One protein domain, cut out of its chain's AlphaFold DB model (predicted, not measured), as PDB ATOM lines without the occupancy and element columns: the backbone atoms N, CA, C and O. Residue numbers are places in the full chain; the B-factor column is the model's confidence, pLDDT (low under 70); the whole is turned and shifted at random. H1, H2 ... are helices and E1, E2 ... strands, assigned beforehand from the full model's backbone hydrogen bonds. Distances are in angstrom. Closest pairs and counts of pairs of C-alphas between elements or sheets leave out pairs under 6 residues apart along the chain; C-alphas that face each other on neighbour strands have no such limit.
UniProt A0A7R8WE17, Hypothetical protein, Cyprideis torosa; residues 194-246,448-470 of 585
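This is residues 194 to 246 and 448 to 470 of the 585 residues of the protein "Hypothetical protein" of Cyprideis torosa (UniProt A0A7R8WE17). What is the main picture? A small antiparallel sheet, the hairpin of E1 and E2, is laid across one side of a helical hairpin, H1 and H2, whose long helices run side by side; short H3 follows E2 beside H2. What is printed? The printed part has 76 residues, with three named helices and two named strands in the order H1, H2, E1, E2, H3; the class is mixed, helices and strands. It is compact, with a radius of gyration of the C-alphas of 12.7 A and spans of 37 by 25 by 20 A.

How do the strands pair? E1, residues 448 to 453, and E2, residues 460 to 465, are antiparallel at 148 degrees; N 450 and O 463, 2.9 A apart, are within hydrogen-bond range. How do the helices stand? H1, residues 194 to 217, touches H2, residues 226 to 243, at a shallow tilt of 6 degrees, opposite ways, the closest C-alphas being those of Leu 212 and Cys 228, 6.6 A apart. H3, residues 467 to 470, only just touches H2, at residues 227 to 231 alone, with 3 pairs of C-alphas within 8 A, the closest those of Leu 231 and Leu 469, 6.8 A apart. What comes nearest to E2? Its neighbour strand E1 does, with C-alphas 451 and 462, which face each other, 4.6 A apart; among the helices, the closest C-alphas of H1 and E2 are those of Phe 204 and Val 461, 6.9 A apart, and the closest of H2 and E2 are those of Ser 238 and Met 464, 7.0 A apart. Are the backbone pairs O i to N i+4 within hydrogen-bond range? In H1 every pair is, in H2 13 of 14, and H3 is too short for one.

Where is E1? It begins at C-alpha 448 (42.440, -11.680, 11.745). How long are the helices? H1 measures 34.0 A from C-alpha 194 (25.679, -32.564, 16.596), and H2 25.8 A.

Is there a cut? Residues 247 to 447 are not printed, and C-alphas 246 and 448 are 23.4 A apart. Where is the model's confidence low? Twelve residues are under 70, among them 242 to 246.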
ATOM      1  N   ARG A 194      25.153 -32.559  15.228       69.75
ATOM      2  CA  ARG A 194      25.679 -32.564  16.596       69.75
ATOM      3  C   ARG A 194      27.064 -33.204  16.688       69.75
ATOM      4  O   ARG A 194      27.974 -32.570  17.208       69.75
ATOM      5  N   GLU A 195      27.247 -34.401  16.133       73.94
ATOM      6  CA  GLU A 195      28.555 -35.075  16.107       73.94
ATOM      7  C   GLU A 195      29.607 -34.258  15.348       73.94
ATOM      8  O   GLU A 195      30.761 -34.212  15.772       73.94
ATOM      9  N   LEU A 196      29.205 -33.555  14.280       75.62
ATOM     10  CA  LEU A 196      30.073 -32.644  13.532       75.62
ATOM     11  C   LEU A 196      30.468 -31.400  14.351       75.62
ATOM     12  O   LEU A 196      31.625 -30.989  14.309       75.62
ATOM     13  N   ILE A 197      29.543 -30.820  15.127       77.19
ATOM     14  CA  ILE A 197      29.842 -29.722  16.066       77.19
ATOM     15  C   ILE A 197      30.785 -30.204  17.177       77.19
ATOM     16  O   ILE A 197      31.762 -29.523  17.487       77.19
ATOM     17  N   ASP A 198      30.550 -31.392  17.737       77.19
ATOM     18  CA  ASP A 198      31.418 -31.983  18.760       77.19
ATOM     19  C   ASP A 198      32.805 -32.357  18.193       77.19
ATOM     20  O   ASP A 198      33.812 -32.241  18.894       77.19
ATOM     21  N   GLN A 199      32.895 -32.764  16.920       76.75
ATOM     22  CA  GLN A 199      34.163 -33.005  16.218       76.75
ATOM     23  C   GLN A 199      34.922 -31.702  15.943       76.75
ATOM     24  O   GLN A 199      36.122 -31.640  16.204       76.75
ATOM     25  N   TYR A 200      34.234 -30.655  15.475       77.62
ATOM     26  CA  TYR A 200      34.814 -29.318  15.322       77.62
ATOM     27  C   TYR A 200      35.341 -28.794  16.663       77.62
ATOM     28  O   TYR A 200      36.468 -28.313  16.731       77.62
ATOM     29  N   ARG A 201      34.557 -28.943  17.741       82.06
ATOM     30  CA  ARG A 201      34.961 -28.552  19.095       82.06
ATOM     31  C   ARG A 201      36.241 -29.269  19.523       82.06
ATOM     32  O   ARG A 201      37.160 -28.593  19.963       82.06
ATOM     33  N   ARG A 202      36.318 -30.598  19.370       80.31
ATOM     34  CA  ARG A 202      37.537 -31.372  19.676       80.31
ATOM     35  C   ARG A 202      38.739 -30.859  18.880       80.31
ATOM     36  O   ARG A 202      39.698 -30.408  19.486       80.31
ATOM     37  N   GLY A 203      38.631 -30.774  17.554       81.31
ATOM     38  CA  GLY A 203      39.731 -30.297  16.707       81.31
ATOM     39  C   GLY A 203      40.158 -28.841  16.954       81.31
ATOM     40  O   GLY A 203      41.305 -28.490  16.684       81.31
ATOM     41  N   PHE A 204      39.267 -27.988  17.473       84.19
ATOM     42  CA  PHE A 204      39.599 -26.629  17.914       84.19
ATOM     43  C   PHE A 204      40.328 -26.630  19.267       84.19
ATOM     44  O   PHE A 204      41.278 -25.869  19.444       84.19
ATOM     45  N   GLU A 205      39.915 -27.478  20.213       86.12
ATOM     46  CA  GLU A 205      40.605 -27.653  21.499       86.12
ATOM     47  C   GLU A 205      42.004 -28.254  21.307       86.12
ATOM     48  O   GLU A 205      42.969 -27.724  21.854       86.12
ATOM     49  N   ASP A 206      42.134 -29.276  20.458       83.69
ATOM     50  CA  ASP A 206      43.417 -29.882  20.088       83.69
ATOM     51  C   ASP A 206      44.352 -28.828  19.468       83.69
ATOM     52  O   ASP A 206      45.493 -28.672  19.891       83.69
ATOM     53  N   CYS A 207      43.843 -28.019  18.531       84.81
ATOM     54  CA  CYS A 207      44.568 -26.885  17.948       84.81
ATOM     55  C   CYS A 207      44.981 -25.829  18.992       84.81
ATOM     56  O   CYS A 207      46.086 -25.280  18.916       84.81
ATOM     57  N   ARG A 208      44.110 -25.514  19.957       86.38
ATOM     58  CA  ARG A 208      44.410 -24.562  21.032       86.38
ATOM     59  C   ARG A 208      45.544 -25.084  21.916       86.38
ATOM     60  O   ARG A 208      46.456 -24.322  22.227       86.38
ATOM     61  N   MET A 209      45.514 -26.369  22.264       86.38
ATOM     62  CA  MET A 209      46.571 -27.020  23.037       86.38
ATOM     63  C   MET A 209      47.885 -27.113  22.252       86.38
ATOM     64  O   MET A 209      48.920 -26.756  22.801       86.38
ATOM     65  N   GLU A 210      47.846 -27.466  20.965       86.31
ATOM     66  CA  GLU A 210      49.007 -27.450  20.059       86.31
ATOM     67  C   GLU A 210      49.639 -26.049  19.972       86.31
ATOM     68  O   GLU A 210      50.856 -25.896  20.007       86.31
ATOM     69  N   THR A 211      48.813 -24.996  19.943       85.88
ATOM     70  CA  THR A 211      49.285 -23.600  19.944       85.88
ATOM     71  C   THR A 211      50.014 -23.244  21.247       85.88
ATOM     72  O   THR A 211      50.975 -22.479  21.220       85.88
ATOM     73  N   LEU A 212      49.588 -23.792  22.393       88.62
ATOM     74  CA  LEU A 212      50.308 -23.640  23.662       88.62
ATOM     75  C   LEU A 212      51.589 -24.486  23.690       88.62
ATOM     76  O   LEU A 212      52.620 -23.987  24.128       88.62
ATOM     77  N   GLY A 213      51.531 -25.724  23.189       84.38
ATOM     78  CA  GLY A 213      52.680 -26.622  23.061       84.38
ATOM     79  C   GLY A 213      53.795 -25.992  22.233       84.38
ATOM     80  O   GLY A 213      54.914 -25.879  22.713       84.38
ATOM     81  N   PHE A 214      53.477 -25.448  21.054       83.88
ATOM     82  CA  PHE A 214      54.435 -24.718  20.219       83.88
ATOM     83  C   PHE A 214      55.106 -23.550  20.967       83.88
ATOM     84  O   PHE A 214      56.330 -23.419  20.939       83.88
ATOM     85  N   LEU A 215      54.328 -22.721  21.674       85.25
ATOM     86  CA  LEU A 215      54.879 -21.590  22.430       85.25
ATOM     87  C   LEU A 215      55.809 -22.041  23.569       85.25
ATOM     88  O   LEU A 215      56.798 -21.368  23.839       85.25
ATOM     89  N   VAL A 216      55.522 -23.170  24.223       88.88
ATOM     90  CA  VAL A 216      56.320 -23.675  25.353       88.88
ATOM     91  C   VAL A 216      57.536 -24.491  24.899       88.88
ATOM     92  O   VAL A 216      58.624 -24.324  25.440       88.88
ATOM     93  N   GLU A 217      57.376 -25.361  23.903       87.12
ATOM     94  CA  GLU A 217      58.393 -26.335  23.480       87.12
ATOM     95  C   GLU A 217      59.311 -25.819  22.363       87.12
ATOM     96  O   GLU A 217      60.475 -26.218  22.306       87.12
ATOM     97  N   VAL A 218      58.819 -24.936  21.482       81.56
ATOM     98  CA  VAL A 218      59.590 -24.404  20.338       81.56
ATOM     99  C   VAL A 218      60.088 -22.986  20.607       81.56
ATOM    100  O   VAL A 218      61.273 -22.715  20.428       81.56
ATOM    101  N   GLU A 219      59.214 -22.095  21.082       82.69
ATOM    102  CA  GLU A 219      59.580 -20.708  21.429       82.69
ATOM    103  C   GLU A 219      60.119 -20.573  22.872       82.69
ATOM    104  O   GLU A 219      60.587 -19.505  23.267       82.69
ATOM    105  N   GLY A 220      60.074 -21.647  23.673       84.62
ATOM    106  CA  GLY A 220      60.635 -21.692  25.030       84.62
ATOM    107  C   GLY A 220      59.901 -20.836  26.071       84.62
ATOM    108  O   GLY A 220      60.466 -20.549  27.129       84.62
ATOM    109  N   MET A 221      58.672 -20.395  25.784       85.00
ATOM    110  CA  MET A 221      57.875 -19.561  26.688       85.00
ATOM    111  C   MET A 221      57.378 -20.349  27.903       85.00
ATOM    112  O   MET A 221      57.157 -21.558  27.855       85.00
ATOM    113  N   TYR A 222      57.104 -19.657  29.006       88.44
ATOM    114  CA  TYR A 222      56.421 -20.275  30.134       88.44
ATOM    115  C   TYR A 222      54.909 -20.338  29.872       88.44
ATOM    116  O   TYR A 222      54.294 -19.385  29.391       88.44
ATOM    117  N   ALA A 223      54.256 -21.442  30.246       87.25
ATOM    118  CA  ALA A 223      52.808 -21.600  30.058       87.25
ATOM    119  C   ALA A 223      51.976 -20.530  30.805       87.25
ATOM    120  O   ALA A 223      50.853 -20.219  30.405       87.25
ATOM    121  N   GLY A 224      52.534 -19.944  31.872       87.12
ATOM    122  CA  GLY A 224      51.949 -18.824  32.614       87.12
ATOM    123  C   GLY A 224      52.240 -17.429  32.040       87.12
ATOM    124  O   GLY A 224      51.801 -16.448  32.638       87.12
ATOM    125  N   ASP A 225      52.962 -17.309  30.921       88.25
ATOM    126  CA  ASP A 225      53.329 -16.008  30.353       88.25
ATOM    127  C   ASP A 225      52.119 -15.198  29.883       88.25
ATOM    128  O   ASP A 225      51.100 -15.719  29.421       88.25
ATOM    129  N   SER A 226      52.256 -13.870  29.944       84.62
ATOM    130  CA  SER A 226      51.158 -12.952  29.627       84.62
ATOM    131  C   SER A 226      50.670 -13.044  28.175       84.62
ATOM    132  O   SER A 226      49.532 -12.655  27.912       84.62
ATOM    133  N   LEU A 227      51.479 -13.547  27.229       82.19
ATOM    134  CA  LEU A 227      51.002 -13.900  25.887       82.19
ATOM    135  C   LEU A 227      50.188 -15.194  25.939       82.19
ATOM    136  O   LEU A 227      49.006 -15.165  25.602       82.19
ATOM    137  N   CYS A 228      50.802 -16.292  26.395       87.12
ATOM    138  CA  CYS A 228      50.210 -17.628  26.490       87.12
ATOM    139  C   CYS A 228      48.826 -17.579  27.150       87.12
ATOM    140  O   CYS A 228      47.826 -17.982  26.554       87.12
ATOM    141  N   VAL A 229      48.733 -16.967  28.335       88.94
ATOM    142  CA  VAL A 229      47.479 -16.841  29.089       88.94
ATOM    143  C   VAL A 229      46.442 -15.992  28.343       88.94
ATOM    144  O   VAL A 229      45.272 -16.380  28.297       88.94
ATOM    145  N   ARG A 230      46.821 -14.863  27.722       85.75
ATOM    146  CA  ARG A 230      45.873 -14.031  26.949       85.75
ATOM    147  C   ARG A 230      45.380 -14.741  25.689       85.75
ATOM    148  O   ARG A 230      44.178 -14.718  25.427       85.75
ATOM    149  N   LEU A 231      46.271 -15.396  24.947       86.00
ATOM    150  CA  LEU A 231      45.937 -16.120  23.725       86.00
ATOM    151  C   LEU A 231      45.034 -17.324  24.020       86.00
ATOM    152  O   LEU A 231      43.989 -17.459  23.389       86.00
ATOM    153  N   MET A 232      45.357 -18.142  25.026       89.62
ATOM    154  CA  MET A 232      44.518 -19.286  25.411       89.62
ATOM    155  C   MET A 232      43.125 -18.862  25.886       89.62
ATOM    156  O   MET A 232      42.136 -19.518  25.549       89.62
ATOM    157  N   ASN A 233      43.022 -17.738  26.607       88.81
ATOM    158  CA  ASN A 233      41.736 -17.150  26.989       88.81
ATOM    159  C   ASN A 233      40.961 -16.580  25.790       88.81
ATOM    160  O   ASN A 233      39.734 -16.668  25.767       88.81
ATOM    161  N   HIS A 234      41.637 -15.993  24.799       85.44
ATOM    162  CA  HIS A 234      40.998 -15.524  23.564       85.44
ATOM    163  C   HIS A 234      40.463 -16.687  22.726       85.44
ATOM    164  O   HIS A 234      39.307 -16.662  22.309       85.44
ATOM    165  N   LEU A 235      41.267 -17.735  22.527       86.88
ATOM    166  CA  LEU A 235      40.864 -18.918  21.767       86.88
ATOM    167  C   LEU A 235      39.700 -19.654  22.448       86.88
ATOM    168  O   LEU A 235      38.732 -19.984  21.765       86.88
ATOM    169  N   GLN A 236      39.717 -19.807  23.782       88.19
ATOM    170  CA  GLN A 236      38.561 -20.313  24.538       88.19
ATOM    171  C   GLN A 236      37.312 -19.460  24.273       88.19
ATOM    172  O   GLN A 236      36.304 -19.976  23.806       88.19
ATOM    173  N   LYS A 237      37.396 -18.134  24.454       84.94
ATOM    174  CA  LYS A 237      36.267 -17.225  24.199       84.94
ATOM    175  C   LYS A 237      35.781 -17.281  22.751       84.94
ATOM    176  O   LYS A 237      34.586 -17.121  22.519       84.94
ATOM    177  N   SER A 238      36.657 -17.521  21.774       80.06
ATOM    178  CA  SER A 238      36.267 -17.716  20.373       80.06
ATOM    179  C   SER A 238      35.463 -19.006  20.175       80.06
ATOM    180  O   SER A 238      34.489 -18.998  19.422       80.06
ATOM    181  N   LEU A 239      35.829 -20.098  20.855       83.81
ATOM    182  CA  LEU A 239      35.081 -21.359  20.848       83.81
ATOM    183  C   LEU A 239      33.738 -21.232  21.585       83.81
ATOM    184  O   LEU A 239      32.713 -21.718  21.103       83.81
ATOM    185  N   ASP A 240      33.717 -20.511  22.704       80.50
ATOM    186  CA  ASP A 240      32.510 -20.240  23.487       80.50
ATOM    187  C   ASP A 240      31.522 -19.365  22.690       80.50
ATOM    188  O   ASP A 240      30.332 -19.658  22.631       80.50
ATOM    189  N   ASN A 241      32.007 -18.336  21.979       74.25
ATOM    190  CA  ASN A 241      31.185 -17.504  21.087       74.25
ATOM    191  C   ASN A 241      30.702 -18.256  19.835       74.25
ATOM    192  O   ASN A 241      29.637 -17.940  19.298       74.25
ATOM    193  N   PHE A 242      31.467 -19.237  19.347       68.75
ATOM    194  CA  PHE A 242      31.034 -20.110  18.256       68.75
ATOM    195  C   PHE A 242      29.913 -21.051  18.718       68.75
ATOM    196  O   PHE A 242      28.913 -21.212  18.020       68.75
ATOM    197  N   THR A 243      30.046 -21.626  19.919       64.69
ATOM    198  CA  THR A 243      29.079 -22.581  20.479       64.69
ATOM    199  C   THR A 243      27.819 -21.912  21.043       64.69
ATOM    200  O   THR A 243      26.739 -22.457  20.845       64.69
ATOM    201  N   GLN A 244      27.892 -20.702  21.615       56.53
ATOM    202  CA  GLN A 244      26.720 -19.934  22.089       56.53
ATOM    203  C   GLN A 244      25.738 -19.496  20.986       56.53
ATOM    204  O   GLN A 244      24.638 -19.034  21.292       56.53
ATOM    205  N   ARG A 245      26.083 -19.658  19.701       52.03
ATOM    206  CA  ARG A 245      25.119 -19.512  18.593       52.03
ATOM    207  C   ARG A 245      24.158 -20.703  18.478       52.03
ATOM    208  O   ARG A 245      23.208 -20.636  17.703       52.03
ATOM    209  N   VAL A 246      24.376 -21.754  19.270       48.84
ATOM    210  CA  VAL A 246      23.382 -22.770  19.624       48.84
ATOM    211  C   VAL A 246      22.896 -22.450  21.047       48.84
ATOM    212  O   VAL A 246      23.733 -22.286  21.938       48.84
ATOM    213  N   ILE A 448      41.663 -11.085  12.823       78.31
ATOM    214  CA  ILE A 448      42.440 -11.680  11.745       78.31
ATOM    215  C   ILE A 448      41.886 -13.094  11.498       78.31
ATOM    216  O   ILE A 448      41.934 -13.926  12.414       78.31
ATOM    217  N   PRO A 449      41.348 -13.396  10.299       74.75
ATOM    218  CA  PRO A 449      40.902 -14.740   9.970       74.75
ATOM    219  C   PRO A 449      42.129 -15.621   9.729       74.75
ATOM    220  O   PRO A 449      42.898 -15.399   8.791       74.75
ATOM    221  N   ILE A 450      42.304 -16.630  10.578       77.94
ATOM    222  CA  ILE A 450      43.397 -17.603  10.493       77.94
ATOM    223  C   ILE A 450      42.848 -19.011  10.250       77.94
ATOM    224  O   ILE A 450      41.664 -19.284  10.457       77.94
ATOM    225  N   PHE A 451      43.720 -19.913   9.813       76.94
ATOM    226  CA  PHE A 451      43.399 -21.322   9.611       76.94
ATOM    227  C   PHE A 451      44.449 -22.174  10.310       76.94
ATOM    228  O   PHE A 451      45.609 -22.179   9.897       76.94
ATOM    229  N   ALA A 452      44.042 -22.914  11.336       73.44
ATOM    230  CA  ALA A 452      44.872 -23.965  11.905       73.44
ATOM    231  C   ALA A 452      44.726 -25.250  11.087       73.44
ATOM    232  O   ALA A 452      43.665 -25.514  10.518       73.44
ATOM    233  N   LEU A 453      45.777 -26.064  11.030       73.25
ATOM    234  CA  LEU A 453      45.689 -27.424  10.507       73.25
ATOM    235  C   LEU A 453      45.263 -28.357  11.649       73.25
ATOM    236  O   LEU A 453      45.772 -28.237  12.760       73.25
ATOM    237  N   HIS A 454      44.331 -29.273  11.394       74.31
ATOM    238  CA  HIS A 454      43.972 -30.306  12.365       74.31
ATOM    239  C   HIS A 454      45.160 -31.241  12.639       74.31
ATOM    240  O   HIS A 454      45.947 -31.504  11.730       74.31
ATOM    241  N   THR A 455      45.249 -31.812  13.842       51.16
ATOM    242  CA  THR A 455      46.336 -32.723  14.265       51.16
ATOM    243  C   THR A 455      46.530 -33.921  13.325       51.16
ATOM    244  O   THR A 455      47.653 -34.344  13.074       51.16
ATOM    245  N   SER A 456      45.456 -34.421  12.706       60.88
ATOM    246  CA  SER A 456      45.510 -35.484  11.685       60.88
ATOM    247  C   SER A 456      45.976 -35.023  10.288       60.88
ATOM    248  O   SER A 456      45.894 -35.786   9.324       60.88
ATOM    249  N   GLY A 457      46.351 -33.751  10.121       70.56
ATOM    250  CA  GLY A 457      46.732 -33.130   8.844       70.56
ATOM    251  C   GLY A 457      45.618 -33.047   7.789       70.56
ATOM    252  O   GLY A 457      45.874 -32.634   6.662       70.56
ATOM    253  N   SER A 458      44.389 -33.472   8.110       63.56
ATOM    254  CA  SER A 458      43.373 -33.809   7.098       63.56
ATOM    255  C   SER A 458      42.456 -32.650   6.688       63.56
ATOM    256  O   SER A 458      41.857 -32.700   5.615       63.56
ATOM    257  N   TYR A 459      42.307 -31.627   7.532       68.25
ATOM    258  CA  TYR A 459      41.457 -30.459   7.273       68.25
ATOM    259  C   TYR A 459      41.945 -29.219   8.026       68.25
ATOM    260  O   TYR A 459      42.668 -29.323   9.016       68.25
ATOM    261  N   TYR A 460      41.522 -28.044   7.558       75.62
ATOM    262  CA  TYR A 460      41.802 -26.761   8.199       75.62
ATOM    263  C   TYR A 460      40.612 -26.292   9.044       75.62
ATOM    264  O   TYR A 460      39.468 -26.330   8.587       75.62
ATOM    265  N   VAL A 461      40.895 -25.811  10.252       74.81
ATOM    266  CA  VAL A 461      39.933 -25.215  11.187       74.81
ATOM    267  C   VAL A 461      40.017 -23.686  11.059       74.81
ATOM    268  O   VAL A 461      41.076 -23.122  11.347       74.81
ATOM    269  N   PRO A 462      38.957 -22.987  10.609       73.44
ATOM    270  CA  PRO A 462      38.936 -21.525  10.576       73.44
ATOM    271  C   PRO A 462      38.796 -20.947  11.990       73.44
ATOM    272  O   PRO A 462      37.984 -21.422  12.782       73.44
ATOM    273  N   MET A 463      39.549 -19.894  12.302       70.44
ATOM    274  CA  MET A 463      39.527 -19.218  13.605       70.44
ATOM    275  C   MET A 463      39.647 -17.698  13.427       70.44
ATOM    276  O   MET A 463      40.079 -17.220  12.378       70.44
ATOM    277  N   MET A 464      39.299 -16.933  14.465       77.44
ATOM    278  CA  MET A 464      39.410 -15.470  14.479       77.44
ATOM    279  C   MET A 464      40.341 -15.034  15.613       77.44
ATOM    280  O   MET A 464      40.045 -15.269  16.786       77.44
ATOM    281  N   MET A 465      41.459 -14.391  15.284       74.25
ATOM    282  CA  MET A 465      42.467 -13.926  16.245       74.25
ATOM    283  C   MET A 465      42.372 -12.405  16.418       74.25
ATOM    284  O   MET A 465      42.308 -11.682  15.430       74.25
ATOM    285  N   ASP A 466      42.349 -11.888  17.651       77.00
ATOM    286  CA  ASP A 466      42.361 -10.432  17.858       77.00
ATOM    287  C   ASP A 466      43.730  -9.847  17.466       77.00
ATOM    288  O   ASP A 466      44.778 -10.321  17.908       77.00
ATOM    289  N   HIS A 467      43.712  -8.793  16.648       73.31
ATOM    290  CA  HIS A 467      44.890  -8.064  16.183       73.31
ATOM    291  C   HIS A 467      45.784  -7.599  17.347       73.31
ATOM    292  O   HIS A 467      47.012  -7.651  17.257       73.31
ATOM    293  N   HIS A 468      45.184  -7.212  18.480       71.19
ATOM    294  CA  HIS A 468      45.919  -6.750  19.664       71.19
ATOM    295  C   HIS A 468      46.736  -7.841  20.384       71.19
ATOM    296  O   HIS A 468      47.576  -7.505  21.223       71.19
ATOM    297  N   LEU A 469      46.530  -9.126  20.066       67.50
ATOM    298  CA  LEU A 469      47.350 -10.233  20.578       67.50
ATOM    299  C   LEU A 469      48.641 -10.428  19.776       67.50
ATOM    300  O   LEU A 469      49.630 -10.896  20.333       67.50
ATOM    301  N   VAL A 470      48.624 -10.069  18.489       66.56
ATOM    302  CA  VAL A 470      49.735 -10.283  17.548       66.56
ATOM    303  C   VAL A 470      50.636  -9.051  17.477       66.56
ATOM    304  O   VAL A 470      51.851  -9.162  17.581       66.56
TER     305      VAL A 470